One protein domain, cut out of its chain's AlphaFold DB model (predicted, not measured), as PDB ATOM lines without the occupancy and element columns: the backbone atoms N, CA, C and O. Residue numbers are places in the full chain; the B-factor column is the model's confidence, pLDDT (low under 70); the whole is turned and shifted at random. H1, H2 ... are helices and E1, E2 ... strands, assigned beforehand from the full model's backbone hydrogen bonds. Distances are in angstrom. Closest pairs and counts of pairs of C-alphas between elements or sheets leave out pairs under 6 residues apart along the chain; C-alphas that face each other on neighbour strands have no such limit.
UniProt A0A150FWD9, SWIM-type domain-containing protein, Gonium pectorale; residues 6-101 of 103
ATOM      1  N   ASN A   6      24.466  33.339 -42.953       94.94
ATOM      2  CA  ASN A   6      25.462  33.008 -41.933       94.94
ATOM      3  C   ASN A   6      26.021  31.598 -42.128       94.94
ATOM      4  O   ASN A   6      27.148  31.362 -41.710       94.94
ATOM      5  N   PHE A   7      25.293  30.700 -42.803       96.12
ATOM      6  CA  PHE A   7      25.768  29.344 -43.088       96.12
ATOM      7  C   PHE A   7      26.974  29.329 -44.028       96.12
ATOM      8  O   PHE A   7      28.034  28.843 -43.648       96.12
ATOM      9  N   ALA A   8      26.845  29.930 -45.216       95.94
ATOM     10  CA  ALA A   8      27.942  30.000 -46.186       95.94
ATOM     11  C   ALA A   8      29.178  30.695 -45.590       95.94
ATOM     12  O   ALA A   8      30.282  30.168 -45.642       95.94
ATOM     13  N   LYS A   9      28.970  31.822 -44.898       96.69
ATOM     14  CA  LYS A   9      30.059  32.557 -44.239       96.69
ATOM     15  C   LYS A   9      30.701  31.799 -43.080       96.69
ATOM     16  O   LYS A   9      31.844  32.075 -42.743       96.69
ATOM     17  N   ALA A  10      29.965  30.917 -42.407       97.69
ATOM     18  CA  ALA A  10      30.536  30.077 -41.365       97.69
ATOM     19  C   ALA A  10      31.470  29.026 -41.969       97.69
ATOM     20  O   ALA A  10      32.545  28.812 -41.424       97.69
ATOM     21  N   LEU A  11      31.094  28.427 -43.105       97.50
ATOM     22  CA  LEU A  11      31.958  27.498 -43.836       97.50
ATOM     23  C   LEU A  11      33.239  28.178 -44.321       97.50
ATOM     24  O   LEU A  11      34.310  27.643 -44.078       97.50
ATOM     25  N   GLU A  12      33.154  29.398 -44.860       97.19
ATOM     26  CA  GLU A  12      34.345  30.188 -45.222       97.19
ATOM     27  C   GLU A  12      35.318  30.357 -44.037       97.19
ATOM     28  O   GLU A  12      36.531  30.265 -44.205       97.19
ATOM     29  N   VAL A  13      34.796  30.579 -42.823       97.75
ATOM     30  CA  VAL A  13      35.618  30.691 -41.603       97.75
ATOM     31  C   VAL A  13      36.231  29.342 -41.214       97.75
ATOM     32  O   VAL A  13      37.383  29.301 -40.795       97.75
ATOM     33  N   VAL A  14      35.489  28.240 -41.356       98.12
ATOM     34  CA  VAL A  14      36.006  26.886 -41.090       98.12
ATOM     35  C   VAL A  14      37.117  26.521 -42.077       98.12
ATOM     36  O   VAL A  14      38.161  26.021 -41.659       98.12
ATOM     37  N   ASP A  15      36.918  26.804 -43.363       96.81
ATOM     38  CA  ASP A  15      37.883  26.518 -44.426       96.81
ATOM     39  C   ASP A  15      39.154  27.365 -44.288       96.81
ATOM     40  O   ASP A  15      40.253  26.877 -44.550       96.81
ATOM     41  N   GLY A  16      39.020  28.608 -43.809       95.75
ATOM     42  CA  GLY A  16      40.149  29.484 -43.487       95.75
ATOM     43  C   GLY A  16      40.996  29.018 -42.294       95.75
ATOM     44  O   GLY A  16      42.131  29.470 -42.140       95.75
ATOM     45  N   GLY A  17      40.484  28.103 -41.465       95.69
ATOM     46  CA  GLY A  17      41.196  27.561 -40.308       95.69
ATOM     47  C   GLY A  17      41.409  28.575 -39.177       95.69
ATOM     48  O   GLY A  17      40.713  29.580 -39.059       95.69
ATOM     49  N   GLY A  18      42.357  28.281 -38.280       95.56
ATOM     50  CA  GLY A  18      42.707  29.169 -37.161       95.56
ATOM     51  C   GLY A  18      41.695  29.204 -36.010       95.56
ATOM     52  O   GLY A  18      41.834  30.016 -35.097       95.56
ATOM     53  N   ILE A  19      40.687  28.328 -36.026       98.00
ATOM     54  CA  ILE A  19      39.740  28.175 -34.920       98.00
ATOM     55  C   ILE A  19      40.416  27.383 -33.798       98.00
ATOM     56  O   ILE A  19      40.851  26.245 -33.998       98.00
ATOM     57  N   LEU A  20      40.462  27.977 -32.606       97.75
ATOM     58  CA  LEU A  20      41.006  27.360 -31.396       97.75
ATOM     59  C   LEU A  20      39.882  27.080 -30.398       97.75
ATOM     60  O   LEU A  20      38.989  27.910 -30.225       97.75
ATOM     61  N   CYS A  21      39.952  25.946 -29.708       97.75
ATOM     62  CA  CYS A  21      39.086  25.600 -28.585       97.75
ATOM     63  C   CYS A  21      39.937  25.413 -27.329       97.75
ATOM     64  O   CYS A  21      40.763  24.510 -27.273       97.75
ATOM     65  N   TYR A  22      39.702  26.219 -26.302       97.12
ATOM     66  CA  TYR A  22      40.296  26.029 -24.985       97.12
ATOM     67  C   TYR A  22      39.341  25.207 -24.130       97.12
ATOM     68  O   TYR A  22      38.188  25.602 -23.953       97.12
ATOM     69  N   GLU A  23      39.805  24.064 -23.629       97.38
ATOM     70  CA  GLU A  23      39.031  23.156 -22.781       97.38
ATOM     71  C   GLU A  23      39.609  23.110 -21.365       97.38
ATOM     72  O   GLU A  23      40.802  22.868 -21.177       97.38
ATOM     73  N   GLY A  24      38.748  23.342 -20.375       97.44
ATOM     74  CA  GLY A  24      39.108  23.322 -18.964       97.44
ATOM     75  C   GLY A  24      39.385  21.899 -18.512       97.44
ATOM     76  O   GLY A  24      38.551  21.015 -18.710       97.44
ATOM     77  N   GLU A  25      40.543  21.673 -17.905       96.69
ATOM     78  CA  GLU A  25      40.979  20.337 -17.501       96.69
ATOM     79  C   GLU A  25      40.041  19.674 -16.491       96.69
ATOM     80  O   GLU A  25      39.786  18.478 -16.631       96.69
ATOM     81  N   ALA A  26      39.507  20.429 -15.522       96.31
ATOM     82  CA  ALA A  26      38.668  19.881 -14.459       96.31
ATOM     83  C   ALA A  26      37.172  19.926 -14.799       96.31
ATOM     84  O   ALA A  26      36.444  18.985 -14.490       96.31
ATOM     85  N   SER A  27      36.689  21.002 -15.431       95.75
ATOM     86  CA  SER A  27      35.251  21.146 -15.723       95.75
ATOM     87  C   SER A  27      34.817  20.676 -17.109       95.75
ATOM     88  O   SER A  27      33.618  20.539 -17.348       95.75
ATOM     89  N   GLY A  28      35.745  20.535 -18.059       94.62
ATOM     90  CA  GLY A  28      35.415  20.340 -19.472       94.62
ATOM     91  C   GLY A  28      34.734  21.545 -20.138       94.62
ATOM     92  O   GLY A  28      34.263  21.429 -21.271       94.62
ATOM     93  N   ARG A  29      34.656  22.713 -19.475       93.44
ATOM     94  CA  ARG A  29      34.124  23.948 -20.079       93.44
ATOM     95  C   ARG A  29      34.962  24.340 -21.291       93.44
ATOM     96  O   ARG A  29      36.182  24.219 -21.265       93.44
ATOM     97  N   ARG A  30      34.301  24.841 -22.339       94.81
ATOM     98  CA  ARG A  30      34.946  25.202 -23.607       94.81
ATOM     99  C   ARG A  30      34.693  26.647 -23.997       94.81
ATOM    100  O   ARG A  30      33.547  27.096 -23.992       94.81
ATOM    101  N   VAL A  31      35.757  27.323 -24.416       96.06
ATOM    102  CA  VAL A  31      35.723  28.654 -25.035       96.06
ATOM    103  C   VAL A  31      36.450  28.588 -26.367       96.06
ATOM    104  O   VAL A  31      37.537  28.023 -26.458       96.06
ATOM    105  N   TYR A  32      35.857  29.174 -27.401       97.38
ATOM    106  CA  TYR A  32      36.443  29.190 -28.733       97.38
ATOM    107  C   TYR A  32      36.990  30.577 -29.051       97.38
ATOM    108  O   TYR A  32      36.320  31.577 -28.786       97.38
ATOM    109  N   LYS A  33      38.172  30.629 -29.669       96.81
ATOM    110  CA  LYS A  33      38.656  31.814 -30.382       96.81
ATOM    111  C   LYS A  33      38.469  31.579 -31.875       96.81
ATOM    112  O   LYS A  33      39.025  30.634 -32.433       96.81
ATOM    113  N   VAL A  34      37.644  32.415 -32.500       97.88
ATOM    114  CA  VAL A  34      37.279  32.303 -33.918       97.88
ATOM    115  C   VAL A  34      37.802  33.530 -34.671       97.88
ATOM    116  O   VAL A  34      37.488  34.649 -34.254       97.88
ATOM    117  N   PRO A  35      38.562  33.355 -35.768       97.19
ATOM    118  CA  PRO A  35      39.037  34.472 -36.579       97.19
ATOM    119  C   PRO A  35      37.898  35.303 -37.178       97.19
ATOM    120  O   PRO A  35      36.844  34.783 -37.560       97.19
ATOM    121  N   GLY A  36      38.123  36.611 -37.261       94.31
ATOM    122  CA  GLY A  36      37.242  37.548 -37.941       94.31
ATOM    123  C   GLY A  36      37.619  37.760 -39.404       94.31
ATOM    124  O   GLY A  36      38.189  36.896 -40.061       94.31
ATOM    125  N   ARG A  37      37.239  38.920 -39.952       90.19
ATOM    126  CA  ARG A  37      37.520  39.240 -41.361       90.19
ATOM    127  C   ARG A  37      38.957  39.715 -41.550       90.19
ATOM    128  O   ARG A  37      39.548  39.432 -42.589       90.19
ATOM    129  N   ARG A  38      39.487  40.488 -40.600       90.38
ATOM    130  CA  ARG A  38      40.883  40.932 -40.623       90.38
ATOM    131  C   ARG A  38      41.746  39.923 -39.865       90.38
ATOM    132  O   ARG A  38      41.255  39.341 -38.902       90.38
ATOM    133  N   PRO A  39      43.031  39.767 -40.221       83.44
ATOM    134  CA  PRO A  39      43.936  38.864 -39.505       83.44
ATOM    135  C   PRO A  39      44.056  39.153 -38.000       83.44
ATOM    136  O   PRO A  39      44.298  38.241 -37.219       83.44
ATOM    137  N   SER A  40      43.871  40.413 -37.592       87.50
ATOM    138  CA  SER A  40      43.896  40.844 -36.189       87.50
ATOM    139  C   SER A  40      42.602  40.559 -35.425       87.50
ATOM    140  O   SER A  40      42.588  40.648 -34.200       87.50
ATOM    141  N   ASP A  41      41.499  40.280 -36.124       91.56
ATOM    142  CA  ASP A  41      40.198  40.117 -35.489       91.56
ATOM    143  C   ASP A  41      40.091  38.700 -34.920       91.56
ATOM    144  O   ASP A  41      40.152  37.715 -35.660       91.56
ATOM    145  N   GLN A  42      39.861  38.590 -33.616       93.62
ATOM    146  CA  GLN A  42      39.489  37.332 -32.976       93.62
ATOM    147  C   GLN A  42      38.293  37.535 -32.058       93.62
ATOM    148  O   GLN A  42      38.232  38.491 -31.287       93.62
ATOM    149  N   TYR A  43      37.345  36.605 -32.133       96.06
ATOM    150  CA  TYR A  43      36.135  36.640 -31.327       96.06
ATOM    151  C   TYR A  43      36.115  35.495 -30.325       96.06
ATOM    152  O   TYR A  43      36.378  34.346 -30.687       96.06
ATOM    153  N   ILE A  44      35.729  35.811 -29.090       95.81
ATOM    154  CA  ILE A  44      35.359  34.807 -28.098       95.81
ATOM    155  C   ILE A  44      33.976  34.286 -28.435       95.81
ATOM    156  O   ILE A  44      33.033  35.056 -28.640       95.81
ATOM    157  N   VAL A  45      33.861  32.964 -28.491       97.38
ATOM    158  CA  VAL A  45      32.639  32.278 -28.881       97.38
ATOM    159  C   VAL A  45      32.307  31.173 -27.884       97.38
ATOM    160  O   VAL A  45      33.071  30.233 -27.676       97.38
ATOM    161  N   PHE A  46      31.097  31.265 -27.339       95.81
ATOM    162  CA  PHE A  46      30.364  30.152 -26.752       95.81
ATOM    163  C   PHE A  46      29.317  29.714 -27.773       95.81
ATOM    164  O   PHE A  46      28.316  30.416 -27.952       95.81
ATOM    165  N   PRO A  47      29.505  28.567 -28.448       95.19
ATOM    166  CA  PRO A  47      28.747  28.230 -29.653       95.19
ATOM    167  C   PRO A  47      27.217  28.278 -29.497       95.19
ATOM    168  O   PRO A  47      26.500  28.514 -30.471       95.19
ATOM    169  N   THR A  48      26.710  28.075 -28.276       93.69
ATOM    170  CA  THR A  48      25.275  28.122 -27.943       93.69
ATOM    171  C   THR A  48      24.797  29.405 -27.292       93.69
ATOM    172  O   THR A  48      23.604  29.674 -27.347       93.69
ATOM    173  N   HIS A  49      25.686  30.215 -26.731       93.31
ATOM    174  CA  HIS A  49      25.259  31.254 -25.795       93.31
ATOM    175  C   HIS A  49      25.733  32.652 -26.172       93.31
ATOM    176  O   HIS A  49      25.012  33.610 -25.929       93.31
ATOM    177  N   TYR A  50      26.921  32.789 -26.764       95.12
ATOM    178  CA  TYR A  50      27.537  34.105 -26.912       95.12
ATOM    179  C   TYR A  50      28.579  34.155 -28.027       95.12
ATOM    180  O   TYR A  50      29.281  33.179 -28.300       95.12
ATOM    181  N   CYS A  51      28.718  35.324 -28.641       96.81
ATOM    182  CA  CYS A  51      29.880  35.681 -29.440       96.81
ATOM    183  C   CYS A  51      30.192  37.169 -29.261       96.81
ATOM    184  O   CYS A  51      29.281  37.991 -29.320       96.81
ATOM    185  N   SER A  52      31.469  37.528 -29.121       95.44
ATOM    186  CA  SER A  52      31.888  38.928 -28.946       95.44
ATOM    187  C   SER A  52      31.824  39.784 -30.222       95.44
ATOM    188  O   SER A  52      32.231  40.941 -30.215       95.44
ATOM    189  N   CYS A  53      31.325  39.249 -31.343       96.12
ATOM    190  CA  CYS A  53      31.200  40.015 -32.583       96.12
ATOM    191  C   CYS A  53      29.948  40.906 -32.600       96.12
ATOM    192  O   CYS A  53      28.889  40.526 -32.095       96.12
ATOM    193  N   GLN A  54      30.020  42.020 -33.329       95.75
ATOM    194  CA  GLN A  54      28.904  42.960 -33.486       95.75
ATOM    195  C   GLN A  54      27.626  42.305 -34.038       95.75
ATOM    196  O   GLN A  54      26.548  42.547 -33.511       95.75
ATOM    197  N   SER A  55      27.712  41.417 -35.038       96.31
ATOM    198  CA  SER A  55      26.515  40.736 -35.576       96.31
ATOM    199  C   SER A  55      25.765  39.899 -34.538       96.31
ATOM    200  O   SER A  55      24.559  39.734 -34.654       96.31
ATOM    201  N   PHE A  56      26.442  39.364 -33.518       97.25
ATOM    202  CA  PHE A  56      25.738  38.686 -32.428       97.25
ATOM    203  C   PHE A  56      24.946  39.698 -31.592       97.25
ATOM    204  O   PHE A  56      23.761  39.501 -31.344       97.25
ATOM    205  N   GLN A  57      25.564  40.819 -31.224       96.38
ATOM    206  CA  GLN A  57      24.898  41.856 -30.434       96.38
ATOM    207  C   GLN A  57      23.717  42.491 -31.180       96.38
ATOM    208  O   GLN A  57      22.642  42.635 -30.608       96.38
ATOM    209  N   PHE A  58      23.884  42.839 -32.457       96.75
ATOM    210  CA  PHE A  58      22.852  43.542 -33.220       96.75
ATOM    211  C   PHE A  58      21.826  42.599 -33.854       96.75
ATOM    212  O   PHE A  58      20.632  42.760 -33.616       96.75
ATOM    213  N   ASP A  59      22.269  41.614 -34.640       96.38
ATOM    214  CA  ASP A  59      21.361  40.806 -35.467       96.38
ATOM    215  C   ASP A  59      20.683  39.692 -34.649       96.38
ATOM    216  O   ASP A  59      19.519  39.372 -34.890       96.38
ATOM    217  N   VAL A  60      21.402  39.103 -33.681       96.38
ATOM    218  CA  VAL A  60      20.894  37.993 -32.851       96.38
ATOM    219  C   VAL A  60      20.182  38.517 -31.607       96.38
ATOM    220  O   VAL A  60      19.012  38.213 -31.409       96.38
ATOM    221  N   VAL A  61      20.861  39.316 -30.776       97.19
ATOM    222  CA  VAL A  61      20.297  39.794 -29.501       97.19
ATOM    223  C   VAL A  61      19.383  41.002 -29.699       97.19
ATOM    224  O   VAL A  61      18.253  40.995 -29.226       97.19
ATOM    225  N   GLY A  62      19.860  42.044 -30.383       97.44
ATOM    226  CA  GLY A  62      19.148  43.318 -30.485       97.44
ATOM    227  C   GLY A  62      17.889  43.258 -31.349       97.44
ATOM    228  O   GLY A  62      16.867  43.826 -30.977       97.44
ATOM    229  N   ARG A  63      17.959  42.582 -32.501       96.56
ATOM    230  CA  ARG A  63      16.849  42.508 -33.466       96.56
ATOM    231  C   ARG A  63      16.115  41.170 -33.493       96.56
ATOM    232  O   ARG A  63      14.978  41.130 -33.946       96.56
ATOM    233  N   GLY A  64      16.755  40.078 -33.070       94.19
ATOM    234  CA  GLY A  64      16.184  38.731 -33.198       94.19
ATOM    235  C   GLY A  64      15.996  38.262 -34.648       94.19
ATOM    236  O   GLY A  64      15.245  37.325 -34.902       94.19
ATOM    237  N   GLU A  65      16.667  38.896 -35.613       93.81
ATOM    238  CA  GLU A  65      16.559  38.587 -37.047       93.81
ATOM    239  C   GLU A  65      17.392  37.356 -37.447       93.81
ATOM    240  O   GLU A  65      17.208  36.787 -38.525       93.81
ATOM    241  N   ALA A  66      18.321  36.930 -36.587       94.19
ATOM    242  CA  ALA A  66      19.144  35.746 -36.783       94.19
ATOM    243  C   ALA A  66      19.186  34.880 -35.518       94.19
ATOM    244  O   ALA A  66      19.344  35.384 -34.415       94.19
ATOM    245  N   VAL A  67      19.141  33.555 -35.686       93.75
ATOM    246  CA  VAL A  67      19.254  32.594 -34.567       93.75
ATOM    247  C   VAL A  67      20.668  32.573 -33.972       93.75
ATOM    248  O   VAL A  67      20.852  32.331 -32.782       93.75
ATOM    249  N   CYS A  68      21.687  32.796 -34.802       96.38
ATOM    250  CA  CYS A  68      23.084  32.849 -34.388       96.38
ATOM    251  C   CYS A  68      23.929  33.625 -35.405       96.38
ATOM    252  O   CYS A  68      23.561  33.763 -36.581       96.38
ATOM    253  N   CYS A  69      25.090  34.116 -34.969       97.56
ATOM    254  CA  CYS A  69      26.061  34.718 -35.877       97.56
ATOM    255  C   CYS A  69      26.883  33.633 -36.596       97.56
ATOM    256  O   CYS A  69      26.961  32.479 -36.163       97.56
ATOM    257  N   LYS A  70      27.572  34.015 -37.678       97.75
ATOM    258  CA  LYS A  70      28.434  33.087 -38.427       97.75
ATOM    259  C   LYS A  70      29.534  32.444 -37.570       97.75
ATOM    260  O   LYS A  70      29.871  31.297 -37.808       97.75
ATOM    261  N   HIS A  71      30.067  33.139 -36.559       98.44
ATOM    262  CA  HIS A  71      31.161  32.613 -35.733       98.44
ATOM    263  C   HIS A  71      30.681  31.535 -34.752       98.44
ATOM    264  O   HIS A  71      31.375  30.542 -34.556       98.44
ATOM    265  N   GLN A  72      29.474  31.680 -34.184       98.19
ATOM    266  CA  GLN A  72      28.848  30.616 -33.387       98.19
ATOM    267  C   GLN A  72      28.660  29.355 -34.223       98.19
ATOM    268  O   GLN A  72      28.955  28.253 -33.765       98.19
ATOM    269  N   LEU A  73      28.204  29.522 -35.462       97.81
ATOM    270  CA  LEU A  73      28.015  28.408 -36.377       97.81
ATOM    271  C   LEU A  73      29.352  27.792 -36.818       97.81
ATOM    272  O   LEU A  73      29.479  26.573 -36.797       97.81
ATOM    273  N   ALA A  74      30.358  28.612 -37.131       98.38
ATOM    274  CA  ALA A  74      31.697  28.154 -37.497       98.38
ATOM    275  C   ALA A  74      32.334  27.324 -36.377       98.38
ATOM    276  O   ALA A  74      32.854  26.248 -36.647       98.38
ATOM    277  N   ALA A  75      32.216  27.757 -35.117       98.44
ATOM    278  CA  ALA A  75      32.712  26.990 -33.978       98.44
ATOM    279  C   ALA A  75      32.042  25.607 -33.879       98.44
ATOM    280  O   ALA A  75      32.734  24.605 -33.741       98.44
ATOM    281  N   ARG A  76      30.709  25.523 -34.031       97.69
ATOM    282  CA  ARG A  76      29.985  24.232 -34.029       97.69
ATOM    283  C   ARG A  76      30.428  23.323 -35.168       97.69
ATOM    284  O   ARG A  76      30.680  22.142 -34.946       97.69
ATOM    285  N   LEU A  77      30.489  23.874 -36.379       97.94
ATOM    286  CA  LEU A  77      30.865  23.131 -37.577       97.94
ATOM    287  C   LEU A  77      32.305  22.633 -37.469       97.94
ATOM    288  O   LEU A  77      32.546  21.454 -37.696       97.94
ATOM    289  N   ALA A  78      33.240  23.481 -37.041       98.06
ATOM    290  CA  ALA A  78      34.633  23.100 -36.845       98.06
ATOM    291  C   ALA A  78      34.788  21.962 -35.829       98.06
ATOM    292  O   ALA A  78      35.557  21.036 -36.078       98.06
ATOM    293  N   THR A  79      34.028  21.976 -34.727       97.25
ATOM    294  CA  THR A  79      34.023  20.872 -33.756       97.25
ATOM    295  C   THR A  79      33.564  19.563 -34.390       97.25
ATOM    296  O   THR A  79      34.226  18.541 -34.233       97.25
ATOM    297  N   VAL A  80      32.449  19.568 -35.125       97.44
ATOM    298  CA  VAL A  80      31.912  18.344 -35.747       97.44
ATOM    299  C   VAL A  80      32.826  17.838 -36.864       97.44
ATOM    300  O   VAL A  80      33.057  16.640 -36.976       97.44
ATOM    301  N   LEU A  81      33.395  18.749 -37.653       97.50
ATOM    302  CA  LEU A  81      34.276  18.441 -38.782       97.50
ATOM    303  C   LEU A  81      35.733  18.179 -38.372       97.50
ATOM    304  O   LEU A  81      36.566  17.947 -39.246       97.50
ATOM    305  N   GLN A  82      36.057  18.246 -37.075       96.88
ATOM    306  CA  GLN A  82      37.425  18.116 -36.555       96.88
ATOM    307  C   GLN A  82      38.406  19.121 -37.198       96.88
ATOM    308  O   GLN A  82      39.567  18.821 -37.459       96.88
ATOM    309  N   ARG A  83      37.926  20.343 -37.457       97.56
ATOM    310  CA  ARG A  83      38.683  21.485 -38.009       97.56
ATOM    311  C   ARG A  83      38.992  22.539 -36.943       97.56
ATOM    312  O   ARG A  83      39.064  23.731 -37.229       97.56
ATOM    313  N   VAL A  84      39.134  22.103 -35.697       97.69
ATOM    314  CA  VAL A  84      39.455  22.947 -34.545       97.69
ATOM    315  C   VAL A  84      40.664  22.374 -33.823       97.69
ATOM    316  O   VAL A  84      40.769  21.159 -33.657       97.69
ATOM    317  N   VAL A  85      41.572  23.243 -33.382       97.88
ATOM    318  CA  VAL A  85      42.678  22.836 -32.509       97.88
ATOM    319  C   VAL A  85      42.229  22.986 -31.062       97.88
ATOM    320  O   VAL A  85      41.928  24.094 -30.615       97.88
ATOM    321  N   THR A  86      42.178  21.871 -30.334       97.56
ATOM    322  CA  THR A  86      41.791  21.859 -28.919       97.56
ATOM    323  C   THR A  86      43.023  21.932 -28.024       97.56
ATOM    324  O   THR A  86      43.934  21.118 -28.143       97.56
ATOM    325  N   ILE A  87      43.026  22.889 -27.101       97.75
ATOM    326  CA  ILE A  87      44.089  23.145 -26.131       97.75
ATOM    327  C   ILE A  87      43.502  22.906 -24.738       97.75
ATOM    328  O   ILE A  87      42.558  23.591 -24.339       97.75
ATOM    329  N   ARG A  88      44.044  21.934 -23.996       97.69
ATOM    330  CA  ARG A  88      43.676  21.734 -22.585       97.69
ATOM    331  C   ARG A  88      44.392  22.770 -21.720       97.69
ATOM    332  O   ARG A  88      45.557  23.070 -21.961       97.69
ATOM    333  N   THR A  89      43.673  23.356 -20.771       96.50
ATOM    334  CA  THR A  89      44.189  24.411 -19.894       96.50
ATOM    335  C   THR A  89      43.487  24.387 -18.541       96.50
ATOM    336  O   THR A  89      42.402  23.820 -18.402       96.50
ATOM    337  N   SER A  90      44.055  25.069 -17.545       96.88
ATOM    338  CA  SER A  90      43.377  25.247 -16.263       96.88
ATOM    339  C   SER A  90      42.049  26.001 -16.425       96.88
ATOM    340  O   SER A  90      41.919  26.926 -17.234       96.88
ATOM    341  N   ASP A  91      41.068  25.645 -15.604       94.69
ATOM    342  CA  ASP A  91      39.774  26.324 -15.522       94.69
ATOM    343  C   ASP A  91      39.881  27.828 -15.222       94.69
ATOM    344  O   ASP A  91      39.074  28.622 -15.709       94.69
ATOM    345  N   ILE A  92      40.893  28.225 -14.445       94.44
ATOM    346  CA  ILE A  92      41.163  29.629 -14.113       94.44
ATOM    347  C   ILE A  92      41.600  30.392 -15.364       94.44
ATOM    348  O   ILE A  92      41.141  31.508 -15.593       94.44
ATOM    349  N   SER A  93      42.420  29.781 -16.224       92.81
ATOM    350  CA  SER A  93      42.817  30.389 -17.497       92.81
ATOM    351  C   SER A  93      41.602  30.681 -18.377       92.81
ATOM    352  O   SER A  93      41.526  31.752 -18.971       92.81
ATOM    353  N   ILE A  94      40.621  29.770 -18.423       92.00
ATOM    354  CA  ILE A  94      39.358  30.018 -19.133       92.00
ATOM    355  C   ILE A  94      38.613  31.202 -18.518       92.00
ATOM    356  O   ILE A  94      38.135  32.057 -19.258       92.00
ATOM    357  N   ALA A  95      38.528  31.286 -17.189       90.75
ATOM    358  CA  ALA A  95      37.878  32.413 -16.523       90.75
ATOM    359  C   ALA A  95      38.554  33.754 -16.866       90.75
ATOM    360  O   ALA A  95      37.859  34.715 -17.189       90.75
ATOM    361  N   HIS A  96      39.888  33.811 -16.879       90.56
ATOM    362  CA  HIS A  96      40.631  35.017 -17.256       90.56
ATOM    363  C   HIS A  96      40.372  35.439 -18.706       90.56
ATOM    364  O   HIS A  96      40.109  36.614 -18.944       90.56
ATOM    365  N   MET A  97      40.329  34.490 -19.653       87.12
ATOM    366  CA  MET A  97      39.987  34.799 -21.050       87.12
ATOM    367  C   MET A  97      38.622  35.490 -21.177       87.12
ATOM    368  O   MET A  97      38.419  36.285 -22.086       87.12
ATOM    369  N   LEU A  98      37.674  35.197 -20.285       80.38
ATOM    370  CA  LEU A  98      36.360  35.844 -20.292       80.38
ATOM    371  C   LEU A  98      36.390  37.243 -19.695       80.38
ATOM    372  O   LEU A  98      35.716  38.131 -20.209       80.38
ATOM    373  N   LEU A  99      37.166  37.439 -18.632       84.50
ATOM    374  CA  LEU A  99      37.297  38.738 -17.979       84.50
ATOM    375  C   LEU A  99      37.975  39.763 -18.895       84.50
ATOM    376  O   LEU A  99      37.514  40.895 -18.974       84.50
ATOM    377  N   GLU A 100      39.001  39.353 -19.644       77.94
ATOM    378  CA  GLU A 100      39.741  40.226 -20.570       77.94
ATOM    379  C   GLU A 100      38.893  40.765 -21.732       77.94
ATOM    380  O   GLU A 100      39.221  41.799 -22.301       77.94
ATOM    381  N   HIS A 101      37.802  40.086 -22.091       66.50
ATOM    382  CA  HIS A 101      36.908  40.507 -23.177       66.50
ATOM    383  C   HIS A 101      35.669  41.284 -22.704       66.50
ATOM    384  O   HIS A 101      34.884  41.734 -23.540       66.50
TER     385      HIS A 101
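Overview. This is residues 6 to 101 of the 103 residues of the protein "SWIM-type domain-containing protein" of Gonium pectorale (UniProt A0A150FWD9). A strongly twisted four-stranded sheet forms the middle of three layers, with H3 across one face and H4 slantwise over the other. H1 packs on H3 at a steep angle, and H2 lies off the sheet, near H3. The printed part has 96 residues with named elements in the order H1 E1 E2 E3 H2 H3 E4 H4; the mixed sheet runs E3 E2 E1 E4. The class is mixed, helices and strands; the whole is compact, with a radius of gyration of the C-alphas of 12.9 A and spans of 36 by 27 by 24 A.

Arrangement. E1, residues 20 to 24, E2, residues 30 to 35, and E3, residues 42 to 46, form a meander of two hairpins, each strand the antiparallel neighbour of the one before. N 22 and O 31, 2.8 A, and N 45 and O 32, 2.8 A, are within hydrogen-bond range. E4, residues 85 to 89, is parallel to E1, with N 87 and O 21 at 2.8 A. H3, residues 70 to 80, has a height over the sheet of 9.3 A; its closest C-alphas to E3 are Gln 72 and Val 45, 6.1 A. H4, residues 91 to 99, is on the opposite face at a height over the sheet of 8.6 A; its closest C-alphas to E1 are Asp 91 and Gly 24, 4.6 A. H1, residues 6 to 16, touches H3 at a steep tilt of 58 degrees, the same way, with C-alphas of Ala 10 and Ala 74 closest at 4.5 A; H1 only grazes the sheet. H2, residues 54 to 62, is not on the sheet. E3, H2, H3 and E4 make a split strand-helix-strand unit, two strands running the same way with E2 and E1 between them, its crossover right-handed. Every O i to N i+4 pair is within hydrogen-bond range in H1, H3 and H4, and 4 of 5 in H2.

Along the chain. H1 begins at C-alpha 6 (25.462, 33.008, -41.933) and spans 15.2 A; H3 spans 15.4 A and E2 16.5 A. H4 ends at C-alpha 99 (37.297, 38.738, -17.979).

Size, cuts and confidence. The farthest C-alphas, Ala 26 and Arg 63, are 36.7 A apart. The printed part has no cut and no long link; residue 101 is under 70 in pLDDT.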